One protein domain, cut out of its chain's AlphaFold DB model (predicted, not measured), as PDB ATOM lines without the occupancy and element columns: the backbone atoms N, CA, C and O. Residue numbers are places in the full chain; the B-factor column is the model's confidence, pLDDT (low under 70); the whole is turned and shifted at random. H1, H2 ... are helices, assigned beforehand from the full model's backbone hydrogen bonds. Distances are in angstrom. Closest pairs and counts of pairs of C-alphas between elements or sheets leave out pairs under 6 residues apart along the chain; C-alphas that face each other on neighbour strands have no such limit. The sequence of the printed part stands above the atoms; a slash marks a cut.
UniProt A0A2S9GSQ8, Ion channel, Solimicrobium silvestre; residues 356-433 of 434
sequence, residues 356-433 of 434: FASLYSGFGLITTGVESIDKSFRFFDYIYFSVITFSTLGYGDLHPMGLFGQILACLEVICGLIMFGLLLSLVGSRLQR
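What this domain is: This is residues 356 to 433 of the 434 residues of the protein "Ion channel" of Solimicrobium silvestre (UniProt A0A2S9GSQ8). One long straight helix, H3, makes most of the long axis; the short helix H2 packs with its last residues on the side of H3, and the short helix H1 packs on H2. Beyond this small body the last part of H3 sticks out as an arm, residues 421 to 433, of which 421 to 431 belong to H3, while the long loop of residues 364 to 378 swings out toward the other end. The printed part has 78 residues with three named helices in the order H1, H2, H3 and no named strand, and its class is all helix. It is loose, with a radius of gyration of the C-alphas of 15.2 A and spans of 56 by 22 by 20 A.

Where its parts are: H1 takes residues 356 to 363, beginning at C-alpha 356 at (-37.560, 46.827, 13.925), and is 10.7 A from first to last C-alpha. After residues 364 to 378 comes H2, residues 379 to 390, 16.6 A long, with C-alpha 390 at (-31.343, 45.238, 7.479). H3 takes residues 402 to 431 and is 43.3 A long, ending at C-alpha 431 at (-33.366, 50.566, -16.953).

How they stand to each other: H1 and H2 touch, their closest C-alphas being those of Ala 357 and Ile 383, 4.9 A apart. They run opposite ways at a steep tilt of 51 degrees. H2 touches H3 with residues 386 to 390 alone, and H3 touches H2 with residues 409 to 417 alone; the closest C-alphas are those of Phe 390 and Gly 416, 4.7 A apart. H2 and H3 run the same way at a steep tilt of 61 degrees. H1 and H3 are close but not clearly touching, with the C-alphas of Phe 356 and Glu 412 the closest at 7.3 A; they run opposite ways at a shallow tilt of 12 degrees. Outside the helices, residues 366 to 367 pair with residues 399 to 400, antiparallel. In H1, H2 and H3 every O i to N i+4 pair is within hydrogen-bond range.

The domain as a whole: The two C-alphas farthest apart are those of Ser 372 and Arg 433, 56.1 A. Without residues 421 to 433, which stand free, the body of 65 residues spans 37 by 21 by 20 A and has a radius of gyration of 11.3 A. The links H1 to H2, with 15 residues, and H2 to H3, with 11 residues, are both long. The printed part has no cut. The mean pLDDT of the printed part is 85.9; residues 371 to 376 and residue 433 are under 70, where the model's confidence is low.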
ATOM      1  N   PHE A 356     -38.528  47.712  13.271       93.81
ATOM      2  CA  PHE A 356     -37.560  46.827  13.925       93.81
ATOM      3  C   PHE A 356     -36.775  47.550  15.024       93.81
ATOM      4  O   PHE A 356     -36.701  47.045  16.142       93.81
ATOM      5  N   ALA A 357     -36.306  48.776  14.777       93.00
ATOM      6  CA  ALA A 357     -35.673  49.620  15.791       93.00
ATOM      7  C   ALA A 357     -36.576  49.842  17.019       93.00
ATOM      8  O   ALA A 357     -36.122  49.740  18.160       93.00
ATOM      9  N   SER A 358     -37.870  50.089  16.797       93.31
ATOM     10  CA  SER A 358     -38.851  50.249  17.878       93.31
ATOM     11  C   SER A 358     -39.072  48.951  18.655       93.31
ATOM     12  O   SER A 358     -39.188  48.991  19.877       93.31
ATOM     13  N   LEU A 359     -39.084  47.797  17.977       93.75
ATOM     14  CA  LEU A 359     -39.173  46.488  18.630       93.75
ATOM     15  C   LEU A 359     -37.923  46.203  19.474       93.75
ATOM     16  O   LEU A 359     -38.053  45.840  20.642       93.75
ATOM     17  N   TYR A 360     -36.717  46.426  18.946       92.12
ATOM     18  CA  TYR A 360     -35.490  46.238  19.725       92.12
ATOM     19  C   TYR A 360     -35.419  47.174  20.933       92.12
ATOM     20  O   TYR A 360     -35.000  46.739  22.005       92.12
ATOM     21  N   SER A 361     -35.850  48.430  20.777       90.75
ATOM     22  CA  SER A 361     -35.887  49.410  21.865       90.75
ATOM     23  C   SER A 361     -36.926  49.056  22.927       90.75
ATOM     24  O   SER A 361     -36.606  49.094  24.111       90.75
ATOM     25  N   GLY A 362     -38.139  48.663  22.524       88.88
ATOM     26  CA  GLY A 362     -39.222  48.326  23.449       88.88
ATOM     27  C   GLY A 362     -38.934  47.095  24.311       88.88
ATOM     28  O   GLY A 362     -39.403  47.018  25.443       88.88
ATOM     29  N   PHE A 363     -38.135  46.157  23.797       87.31
ATOM     30  CA  PHE A 363     -37.758  44.929  24.501       87.31
ATOM     31  C   PHE A 363     -36.305  44.923  25.012       87.31
ATOM     32  O   PHE A 363     -35.888  43.938  25.616       87.31
ATOM     33  N   GLY A 364     -35.525  45.987  24.777       85.69
ATOM     34  CA  GLY A 364     -34.134  46.090  25.235       85.69
ATOM     35  C   GLY A 364     -33.200  45.014  24.666       85.69
ATOM     36  O   GLY A 364     -32.349  44.497  25.378       85.69
ATOM     37  N   LEU A 365     -33.363  44.646  23.394       87.38
ATOM     38  CA  LEU A 365     -32.775  43.428  22.810       87.38
ATOM     39  C   LEU A 365     -31.383  43.611  22.179       87.38
ATOM     40  O   LEU A 365     -31.006  42.799  21.337       87.38
ATOM     41  N   ILE A 366     -30.617  44.645  22.542       87.06
ATOM     42  CA  ILE A 366     -29.256  44.867  22.018       87.06
ATOM     43  C   ILE A 366     -28.221  44.866  23.145       87.06
ATOM     44  O   ILE A 366     -28.503  45.300  24.259       87.06
ATOM     45  N   THR A 367     -27.011  44.393  22.850       84.00
ATOM     46  CA  THR A 367     -25.874  44.379  23.779       84.00
ATOM     47  C   THR A 367     -24.556  44.621  23.043       84.00
ATOM     48  O   THR A 367     -24.437  44.323  21.858       84.00
ATOM     49  N   THR A 368     -23.549  45.138  23.748       82.06
ATOM     50  CA  THR A 368     -22.176  45.323  23.240       82.06
ATOM     51  C   THR A 368     -21.240  44.164  23.613       82.06
ATOM     52  O   THR A 368     -20.037  44.264  23.401       82.06
ATOM     53  N   GLY A 369     -21.745  43.085  24.229       70.25
ATOM     54  CA  GLY A 369     -20.959  41.882  24.560       70.25
ATOM     55  C   GLY A 369     -19.953  42.021  25.715       70.25
ATOM     56  O   GLY A 369     -19.365  41.028  26.128       70.25
ATOM     57  N   VAL A 370     -19.773  43.222  26.268       70.25
ATOM     58  CA  VAL A 370     -18.944  43.471  27.455       70.25
ATOM     59  C   VAL A 370     -19.818  43.326  28.701       70.25
ATOM     60  O   VAL A 370     -20.805  44.049  28.846       70.25
ATOM     61  N   GLU A 371     -19.482  42.378  29.579       55.22
ATOM     62  CA  GLU A 371     -20.171  42.195  30.858       55.22
ATOM     63  C   GLU A 371     -20.067  43.471  31.707       55.22
ATOM     64  O   GLU A 371     -18.976  43.937  32.033       55.22
ATOM     65  N   SER A 372     -21.231  43.986  32.113       48.62
ATOM     66  CA  SER A 372     -21.459  45.000  33.155       48.62
ATOM     67  C   SER A 372     -20.886  46.411  32.936       48.62
ATOM     68  O   SER A 372     -19.705  46.667  33.128       48.62
ATOM     69  N   ILE A 373     -21.782  47.353  32.621       46.62
ATOM     70  CA  ILE A 373     -22.134  48.575  33.386       46.62
ATOM     71  C   ILE A 373     -23.257  49.257  32.584       46.62
ATOM     72  O   ILE A 373     -23.142  49.346  31.365       46.62
ATOM     73  N   ASP A 374     -24.327  49.696  33.259       53.12
ATOM     74  CA  ASP A 374     -25.521  50.397  32.743       53.12
ATOM     75  C   ASP A 374     -25.245  51.379  31.589       53.12
ATOM     76  O   ASP A 374     -25.164  52.599  31.759       53.12
ATOM     77  N   LYS A 375     -25.125  50.861  30.367       58.25
ATOM     78  CA  LYS A 375     -25.065  51.686  29.170       58.25
ATOM     79  C   LYS A 375     -26.501  51.883  28.720       58.25
ATOM     80  O   LYS A 375     -27.089  51.020  28.076       58.25
ATOM     81  N   SER A 376     -27.084  53.017  29.099       67.31
ATOM     82  CA  SER A 376     -28.383  53.427  28.575       67.31
ATOM     83  C   SER A 376     -28.246  53.647  27.065       67.31
ATOM     84  O   SER A 376     -27.695  54.668  26.633       67.31
ATOM     85  N   PHE A 377     -28.704  52.688  26.266       79.12
ATOM     86  CA  PHE A 377     -28.760  52.847  24.819       79.12
ATOM     87  C   PHE A 377     -29.738  53.963  24.468       79.12
ATOM     88  O   PHE A 377     -30.853  54.042  24.992       79.12
ATOM     89  N   ARG A 378     -29.317  54.854  23.575       87.12
ATOM     90  CA  ARG A 378     -30.207  55.861  23.000       87.12
ATOM     91  C   ARG A 378     -31.061  55.191  21.935       87.12
ATOM     92  O   ARG A 378     -30.632  54.237  21.297       87.12
ATOM     93  N   PHE A 379     -32.240  55.748  21.656       88.44
ATOM     94  CA  PHE A 379     -33.095  55.250  20.570       88.44
ATOM     95  C   PHE A 379     -32.351  55.156  19.221       88.44
ATOM     96  O   PHE A 379     -32.582  54.248  18.429       88.44
ATOM     97  N   PHE A 380     -31.390  56.056  18.998       91.00
ATOM     98  CA  PHE A 380     -30.537  56.048  17.815       91.00
ATOM     99  C   PHE A 380     -29.657  54.792  17.688       91.00
ATOM    100  O   PHE A 380     -29.435  54.340  16.571       91.00
ATOM    101  N   ASP A 381     -29.213  54.191  18.795       90.38
ATOM    102  CA  ASP A 381     -28.394  52.970  18.769       90.38
ATOM    103  C   ASP A 381     -29.207  51.779  18.231       90.38
ATOM    104  O   ASP A 381     -28.697  50.961  17.469       90.38
ATOM    105  N   TYR A 382     -30.508  51.734  18.540       92.25
ATOM    106  CA  TYR A 382     -31.440  50.738  17.999       92.25
ATOM    107  C   TYR A 382     -31.748  50.964  16.515       92.25
ATOM    108  O   TYR A 382     -31.860  49.997  15.762       92.25
ATOM    109  N   ILE A 383     -31.857  52.226  16.078       93.88
ATOM    110  CA  ILE A 383     -31.976  52.559  14.648       93.88
ATOM    111  C   ILE A 383     -30.716  52.110  13.913       93.88
ATOM    112  O   ILE A 383     -30.813  51.454  12.881       93.88
ATOM    113  N   TYR A 384     -29.541  52.430  14.448       93.94
ATOM    114  CA  TYR A 384     -28.267  52.035  13.867       93.94
ATOM    115  C   TYR A 384     -28.138  50.506  13.772       93.94
ATOM    116  O   TYR A 384     -27.846  50.004  12.686       93.94
ATOM    117  N   PHE A 385     -28.459  49.766  14.844       93.50
ATOM    118  CA  PHE A 385     -28.484  48.297  14.828       93.50
ATOM    119  C   PHE A 385     -29.434  47.740  13.758       93.50
ATOM    120  O   PHE A 385     -29.061  46.844  12.998       93.50
ATOM    121  N   SER A 386     -30.640  48.302  13.649       94.69
ATOM    122  CA  SER A 386     -31.615  47.916  12.626       94.69
ATOM    123  C   SER A 386     -31.100  48.210  11.209       94.69
ATOM    124  O   SER A 386     -31.169  47.351  10.337       94.69
ATOM    125  N   VAL A 387     -30.464  49.364  10.966       95.19
ATOM    126  CA  VAL A 387     -29.877  49.701   9.654       95.19
ATOM    127  C   VAL A 387     -28.780  48.713   9.250       95.19
ATOM    128  O   VAL A 387     -28.795  48.217   8.121       95.19
ATOM    129  N   ILE A 388     -27.825  48.409  10.136       95.19
ATOM    130  CA  ILE A 388     -26.705  47.504   9.811       95.19
ATOM    131  C   ILE A 388     -27.166  46.049   9.660       95.19
ATOM    132  O   ILE A 388     -26.581  45.307   8.872       95.19
ATOM    133  N   THR A 389     -28.232  45.657  10.363       94.31
ATOM    134  CA  THR A 389     -28.841  44.322  10.269       94.31
ATOM    135  C   THR A 389     -29.672  44.193   8.993       94.31
ATOM    136  O   THR A 389     -29.462  43.267   8.211       94.31
ATOM    137  N   PHE A 390     -30.537  45.169   8.703       94.81
ATOM    138  CA  PHE A 390     -31.343  45.238   7.479       94.81
ATOM    139  C   PHE A 390     -30.481  45.282   6.209       94.81
ATOM    140  O   PHE A 390     -30.813  44.660   5.200       94.81
ATOM    141  N   SER A 391     -29.359  46.006   6.251       92.88
ATOM    142  CA  SER A 391     -28.384  46.073   5.151       92.88
ATOM    143  C   SER A 391     -27.428  44.882   5.095       92.88
ATOM    144  O   SER A 391     -26.617  44.806   4.175       92.88
ATOM    145  N   THR A 392     -27.524  43.942   6.039       92.62
ATOM    146  CA  THR A 392     -26.638  42.773   6.166       92.62
ATOM    147  C   THR A 392     -25.152  43.114   6.348       92.62
ATOM    148  O   THR A 392     -24.299  42.253   6.159       92.62
ATOM    149  N   LEU A 393     -24.834  44.357   6.734       93.38
ATOM    150  CA  LEU A 393     -23.462  44.809   6.986       93.38
ATOM    151  C   LEU A 393     -22.897  44.202   8.270       93.38
ATOM    152  O   LEU A 393     -21.775  43.712   8.264       93.38
ATOM    153  N   GLY A 394     -23.676  44.248   9.358       88.19
ATOM    154  CA  GLY A 394     -23.353  43.602  10.633       88.19
ATOM    155  C   GLY A 394     -21.942  43.885  11.164       88.19
ATOM    156  O   GLY A 394     -21.166  42.951  11.335       88.19
ATOM    157  N   TYR A 395     -21.614  45.149  11.464       89.06
ATOM    158  CA  TYR A 395     -20.267  45.547  11.914       89.06
ATOM    159  C   TYR A 395     -19.770  44.839  13.185       89.06
ATOM    160  O   TYR A 395     -18.563  44.783  13.414       89.06
ATOM    161  N   GLY A 396     -20.678  44.279  13.992       84.19
ATOM    162  CA  GLY A 396     -20.335  43.472  15.164       84.19
ATOM    163  C   GLY A 396     -20.018  44.284  16.420       84.19
ATOM    164  O   GLY A 396     -19.438  43.759  17.358       84.19
ATOM    165  N   ASP A 397     -20.386  45.559  16.445       87.06
ATOM    166  CA  ASP A 397     -20.321  46.443  17.610       87.06
ATOM    167  C   ASP A 397     -21.563  46.332  18.511       87.06
ATOM    168  O   ASP A 397     -21.480  46.504  19.729       87.06
ATOM    169  N   LEU A 398     -22.710  46.018  17.908       89.19
ATOM    170  CA  LEU A 398     -23.965  45.704  18.577       89.19
ATOM    171  C   LEU A 398     -24.436  44.304  18.185       89.19
ATOM    172  O   LEU A 398     -24.399  43.913  17.015       89.19
ATOM    173  N   HIS A 399     -24.929  43.559  19.171       88.00
ATOM    174  CA  HIS A 399     -25.406  42.194  19.005       88.00
ATOM    175  C   HIS A 399     -26.814  42.013  19.573       88.00
ATOM    176  O   HIS A 399     -27.148  42.630  20.590       88.00
ATOM    177  N   PRO A 400     -27.632  41.135  18.967       89.00
ATOM    178  CA  PRO A 400     -28.931  40.796  19.521       89.00
ATOM    179  C   PRO A 400     -28.776  40.043  20.850       89.00
ATOM    180  O   PRO A 400     -28.031  39.065  20.948       89.00
ATOM    181  N   MET A 401     -29.509  40.480  21.869       87.56
ATOM    182  CA  MET A 401     -29.515  39.874  23.196       87.56
ATOM    183  C   MET A 401     -30.601  38.794  23.300       87.56
ATOM    184  O   MET A 401     -31.783  39.035  23.045       87.56
ATOM    185  N   GLY A 402     -30.191  37.598  23.725       88.31
ATOM    186  CA  GLY A 402     -31.082  36.461  23.949       88.31
ATOM    187  C   GLY A 402     -31.663  35.844  22.670       88.31
ATOM    188  O   GLY A 402     -31.518  36.362  21.562       88.31
ATOM    189  N   LEU A 403     -32.361  34.717  22.837       89.75
ATOM    190  CA  LEU A 403     -32.962  33.971  21.724       89.75
ATOM    191  C   LEU A 403     -33.969  34.823  20.936       89.75
ATOM    192  O   LEU A 403     -34.020  34.765  19.711       89.75
ATOM    193  N   PHE A 404     -34.755  35.642  21.637       89.19
ATOM    194  CA  PHE A 404     -35.777  36.477  21.011       89.19
ATOM    195  C   PHE A 404     -35.172  37.580  20.129       89.19
ATOM    196  O   PHE A 404     -35.619  37.761  18.996       89.19
ATOM    197  N   GLY A 405     -34.111  38.253  20.592       89.31
ATOM    198  CA  GLY A 405     -33.378  39.228  19.782       89.31
ATOM    199  C   GLY A 405     -32.739  38.592  18.547       89.31
ATOM    200  O   GLY A 405     -32.794  39.166  17.463       89.31
ATOM    201  N   GLN A 406     -32.185  37.381  18.685       91.94
ATOM    202  CA  GLN A 406     -31.577  36.646  17.569       91.94
ATOM    203  C   GLN A 406     -32.606  36.269  16.498       91.94
ATOM    204  O   GLN A 406     -32.356  36.464  15.311       91.94
ATOM    205  N   ILE A 407     -33.782  35.775  16.902       94.19
ATOM    206  CA  ILE A 407     -34.873  35.464  15.967       94.19
ATOM    207  C   ILE A 407     -35.317  36.728  15.226       94.19
ATOM    208  O   ILE A 407     -35.510  36.689  14.010       94.19
ATOM    209  N   LEU A 408     -35.455  37.851  15.935       93.06
ATOM    210  CA  LEU A 408     -35.880  39.112  15.337       93.06
ATOM    211  C   LEU A 408     -34.847  39.643  14.328       93.06
ATOM    212  O   LEU A 408     -35.234  40.038  13.229       93.06
ATOM    213  N   ALA A 409     -33.552  39.535  14.642       92.50
ATOM    214  CA  ALA A 409     -32.463  39.868  13.724       92.50
ATOM    215  C   ALA A 409     -32.460  38.976  12.472       92.50
ATOM    216  O   ALA A 409     -32.319  39.475  11.356       92.50
ATOM    217  N   CYS A 410     -32.695  37.667  12.620       94.44
ATOM    218  CA  CYS A 410     -32.841  36.761  11.477       94.44
ATOM    219  C   CYS A 410     -34.013  37.162  10.567       94.44
ATOM    220  O   CYS A 410     -33.875  37.163   9.342       94.44
ATOM    221  N   LEU A 411     -35.163  37.519  11.150       94.88
ATOM    222  CA  LEU A 411     -36.324  37.990  10.389       94.88
ATOM    223  C   LEU A 411     -36.026  39.305   9.662       94.88
ATOM    224  O   LEU A 411     -36.378  39.443   8.492       94.88
ATOM    225  N   GLU A 412     -35.346  40.242  10.322       95.38
ATOM    226  CA  GLU A 412     -34.955  41.518   9.730       95.38
ATOM    227  C   GLU A 412     -34.009  41.341   8.538       95.38
ATOM    228  O   GLU A 412     -34.232  41.952   7.493       95.38
ATOM    229  N   VAL A 413     -33.014  40.453   8.644       95.50
ATOM    230  CA  VAL A 413     -32.103  40.112   7.537       95.50
ATOM    231  C   VAL A 413     -32.873  39.527   6.352       95.50
ATOM    232  O   VAL A 413     -32.672  39.952   5.213       95.50
ATOM    233  N   ILE A 414     -33.792  38.584   6.593       94.69
ATOM    234  CA  ILE A 414     -34.623  37.994   5.528       94.69
ATOM    235  C   ILE A 414     -35.480  39.077   4.857       94.69
ATOM    236  O   ILE A 414     -35.551  39.136   3.625       94.69
ATOM    237  N   CYS A 415     -36.106  39.957   5.644       92.69
ATOM    238  CA  CYS A 415     -36.866  41.093   5.126       92.69
ATOM    239  C   CYS A 415     -35.987  42.028   4.283       92.69
ATOM    240  O   CYS A 415     -36.380  42.370   3.166       92.69
ATOM    241  N   GLY A 416     -34.800  42.387   4.776       91.75
ATOM    242  CA  GLY A 416     -33.820  43.206   4.067       91.75
ATOM    243  C   GLY A 416     -33.445  42.608   2.716       91.75
ATOM    244  O   GLY A 416     -33.619  43.258   1.687       91.75
ATOM    245  N   LEU A 417     -33.042  41.335   2.683       93.38
ATOM    246  CA  LEU A 417     -32.664  40.630   1.453       93.38
ATOM    247  C   LEU A 417     -33.802  40.570   0.423       93.38
ATOM    248  O   LEU A 417     -33.578  40.854  -0.757       93.38
ATOM    249  N   ILE A 418     -35.033  40.256   0.850       90.62
ATOM    250  CA  ILE A 418     -36.208  40.279  -0.039       90.62
ATOM    251  C   ILE A 418     -36.416  41.691  -0.595       90.62
ATOM    252  O   ILE A 418     -36.659  41.858  -1.794       90.62
ATOM    253  N   MET A 419     -36.305  42.716   0.252       89.62
ATOM    254  CA  MET A 419     -36.512  44.094  -0.173       89.62
ATOM    255  C   MET A 419     -35.414  44.599  -1.121       89.62
ATOM    256  O   MET A 419     -35.727  45.299  -2.085       89.62
ATOM    257  N   PHE A 420     -34.155  44.211  -0.913       89.56
ATOM    258  CA  PHE A 420     -33.062  44.498  -1.845       89.56
ATOM    259  C   PHE A 420     -33.254  43.781  -3.185       89.56
ATOM    260  O   PHE A 420     -33.100  44.405  -4.235       89.56
ATOM    261  N   GLY A 421     -33.668  42.511  -3.182       88.25
ATOM    262  CA  GLY A 421     -33.989  41.782  -4.414       88.25
ATOM    263  C   GLY A 421     -35.116  42.445  -5.213       88.25
ATOM    264  O   GLY A 421     -35.027  42.593  -6.434       88.25
ATOM    265  N   LEU A 422     -36.156  42.924  -4.522       86.38
ATOM    266  CA  LEU A 422     -37.224  43.705  -5.144       86.38
ATOM    267  C   LEU A 422     -36.707  45.046  -5.671       86.38
ATOM    268  O   LEU A 422     -37.026  45.387  -6.805       86.38
ATOM    269  N   LEU A 423     -35.868  45.771  -4.926       87.19
ATOM    270  CA  LEU A 423     -35.245  47.013  -5.397       87.19
ATOM    271  C   LEU A 423     -34.451  46.796  -6.694       87.19
ATOM    272  O   LEU A 423     -34.602  47.574  -7.632       87.19
ATOM    273  N   LEU A 424     -33.656  45.726  -6.781       87.50
ATOM    274  CA  LEU A 424     -32.916  45.382  -7.998       87.50
ATOM    275  C   LEU A 424     -33.857  45.091  -9.171       87.50
ATOM    276  O   LEU A 424     -33.621  45.572 -10.276       87.50
ATOM    277  N   SER A 425     -34.957  44.372  -8.933       85.19
ATOM    278  CA  SER A 425     -36.001  44.145  -9.942       85.19
ATOM    279  C   SER A 425     -36.658  45.456 -10.395       85.19
ATOM    280  O   SER A 425     -36.841  45.677 -11.592       85.19
ATOM    281  N   LEU A 426     -36.943  46.375  -9.464       82.12
ATOM    282  CA  LEU A 426     -37.491  47.701  -9.758       82.12
ATOM    283  C   LEU A 426     -36.540  48.515 -10.643       82.12
ATOM    284  O   LEU A 426     -36.957  49.020 -11.686       82.12
ATOM    285  N   VAL A 427     -35.268  48.606 -10.254       84.62
ATOM    286  CA  VAL A 427     -34.233  49.335 -10.999       84.62
ATOM    287  C   VAL A 427     -33.995  48.693 -12.364       84.62
ATOM    288  O   VAL A 427     -34.008  49.398 -13.367       84.62
ATOM    289  N   GLY A 428     -33.871  47.367 -12.430       82.81
ATOM    290  CA  GLY A 428     -33.723  46.638 -13.690       82.81
ATOM    291  C   GLY A 428     -34.904  46.873 -14.630       82.81
ATOM    292  O   GLY A 428     -34.712  47.182 -15.804       82.81
ATOM    293  N   SER A 429     -36.131  46.839 -14.102       77.19
ATOM    294  CA  SER A 429     -37.330  47.126 -14.890       77.19
ATOM    295  C   SER A 429     -37.374  48.570 -15.393       77.19
ATOM    296  O   SER A 429     -37.914  48.813 -16.462       77.19
ATOM    297  N   ARG A 430     -36.804  49.530 -14.655       75.94
ATOM    298  CA  ARG A 430     -36.694  50.936 -15.070       75.94
ATOM    299  C   ARG A 430     -35.624  51.134 -16.139       75.94
ATOM    300  O   ARG A 430     -35.879  51.857 -17.091       75.94
ATOM    301  N   LEU A 431     -34.476  50.477 -16.001       78.19
ATOM    302  CA  LEU A 431     -33.366  50.566 -16.953       78.19
ATOM    303  C   LEU A 431     -33.686  49.914 -18.296       78.19
ATOM    304  O   LEU A 431     -33.273  50.433 -19.313       78.19
ATOM    305  N   GLN A 432     -34.445  48.817 -18.323       74.25
ATOM    306  CA  GLN A 432     -34.883  48.202 -19.583       74.25
ATOM    307  C   GLN A 432     -35.910  49.047 -20.359       74.25
ATOM    308  O   GLN A 432     -36.225  48.721 -21.500       74.25
ATOM    309  N   ARG A 433     -36.509  50.060 -19.719       65.75
ATOM    310  CA  ARG A 433     -37.594  50.882 -20.285       65.75
ATOM    311  C   ARG A 433     -37.118  52.238 -20.810       65.75
ATOM    312  O   ARG A 433     -37.901  52.882 -21.504       65.75
TER     313      ARG A 433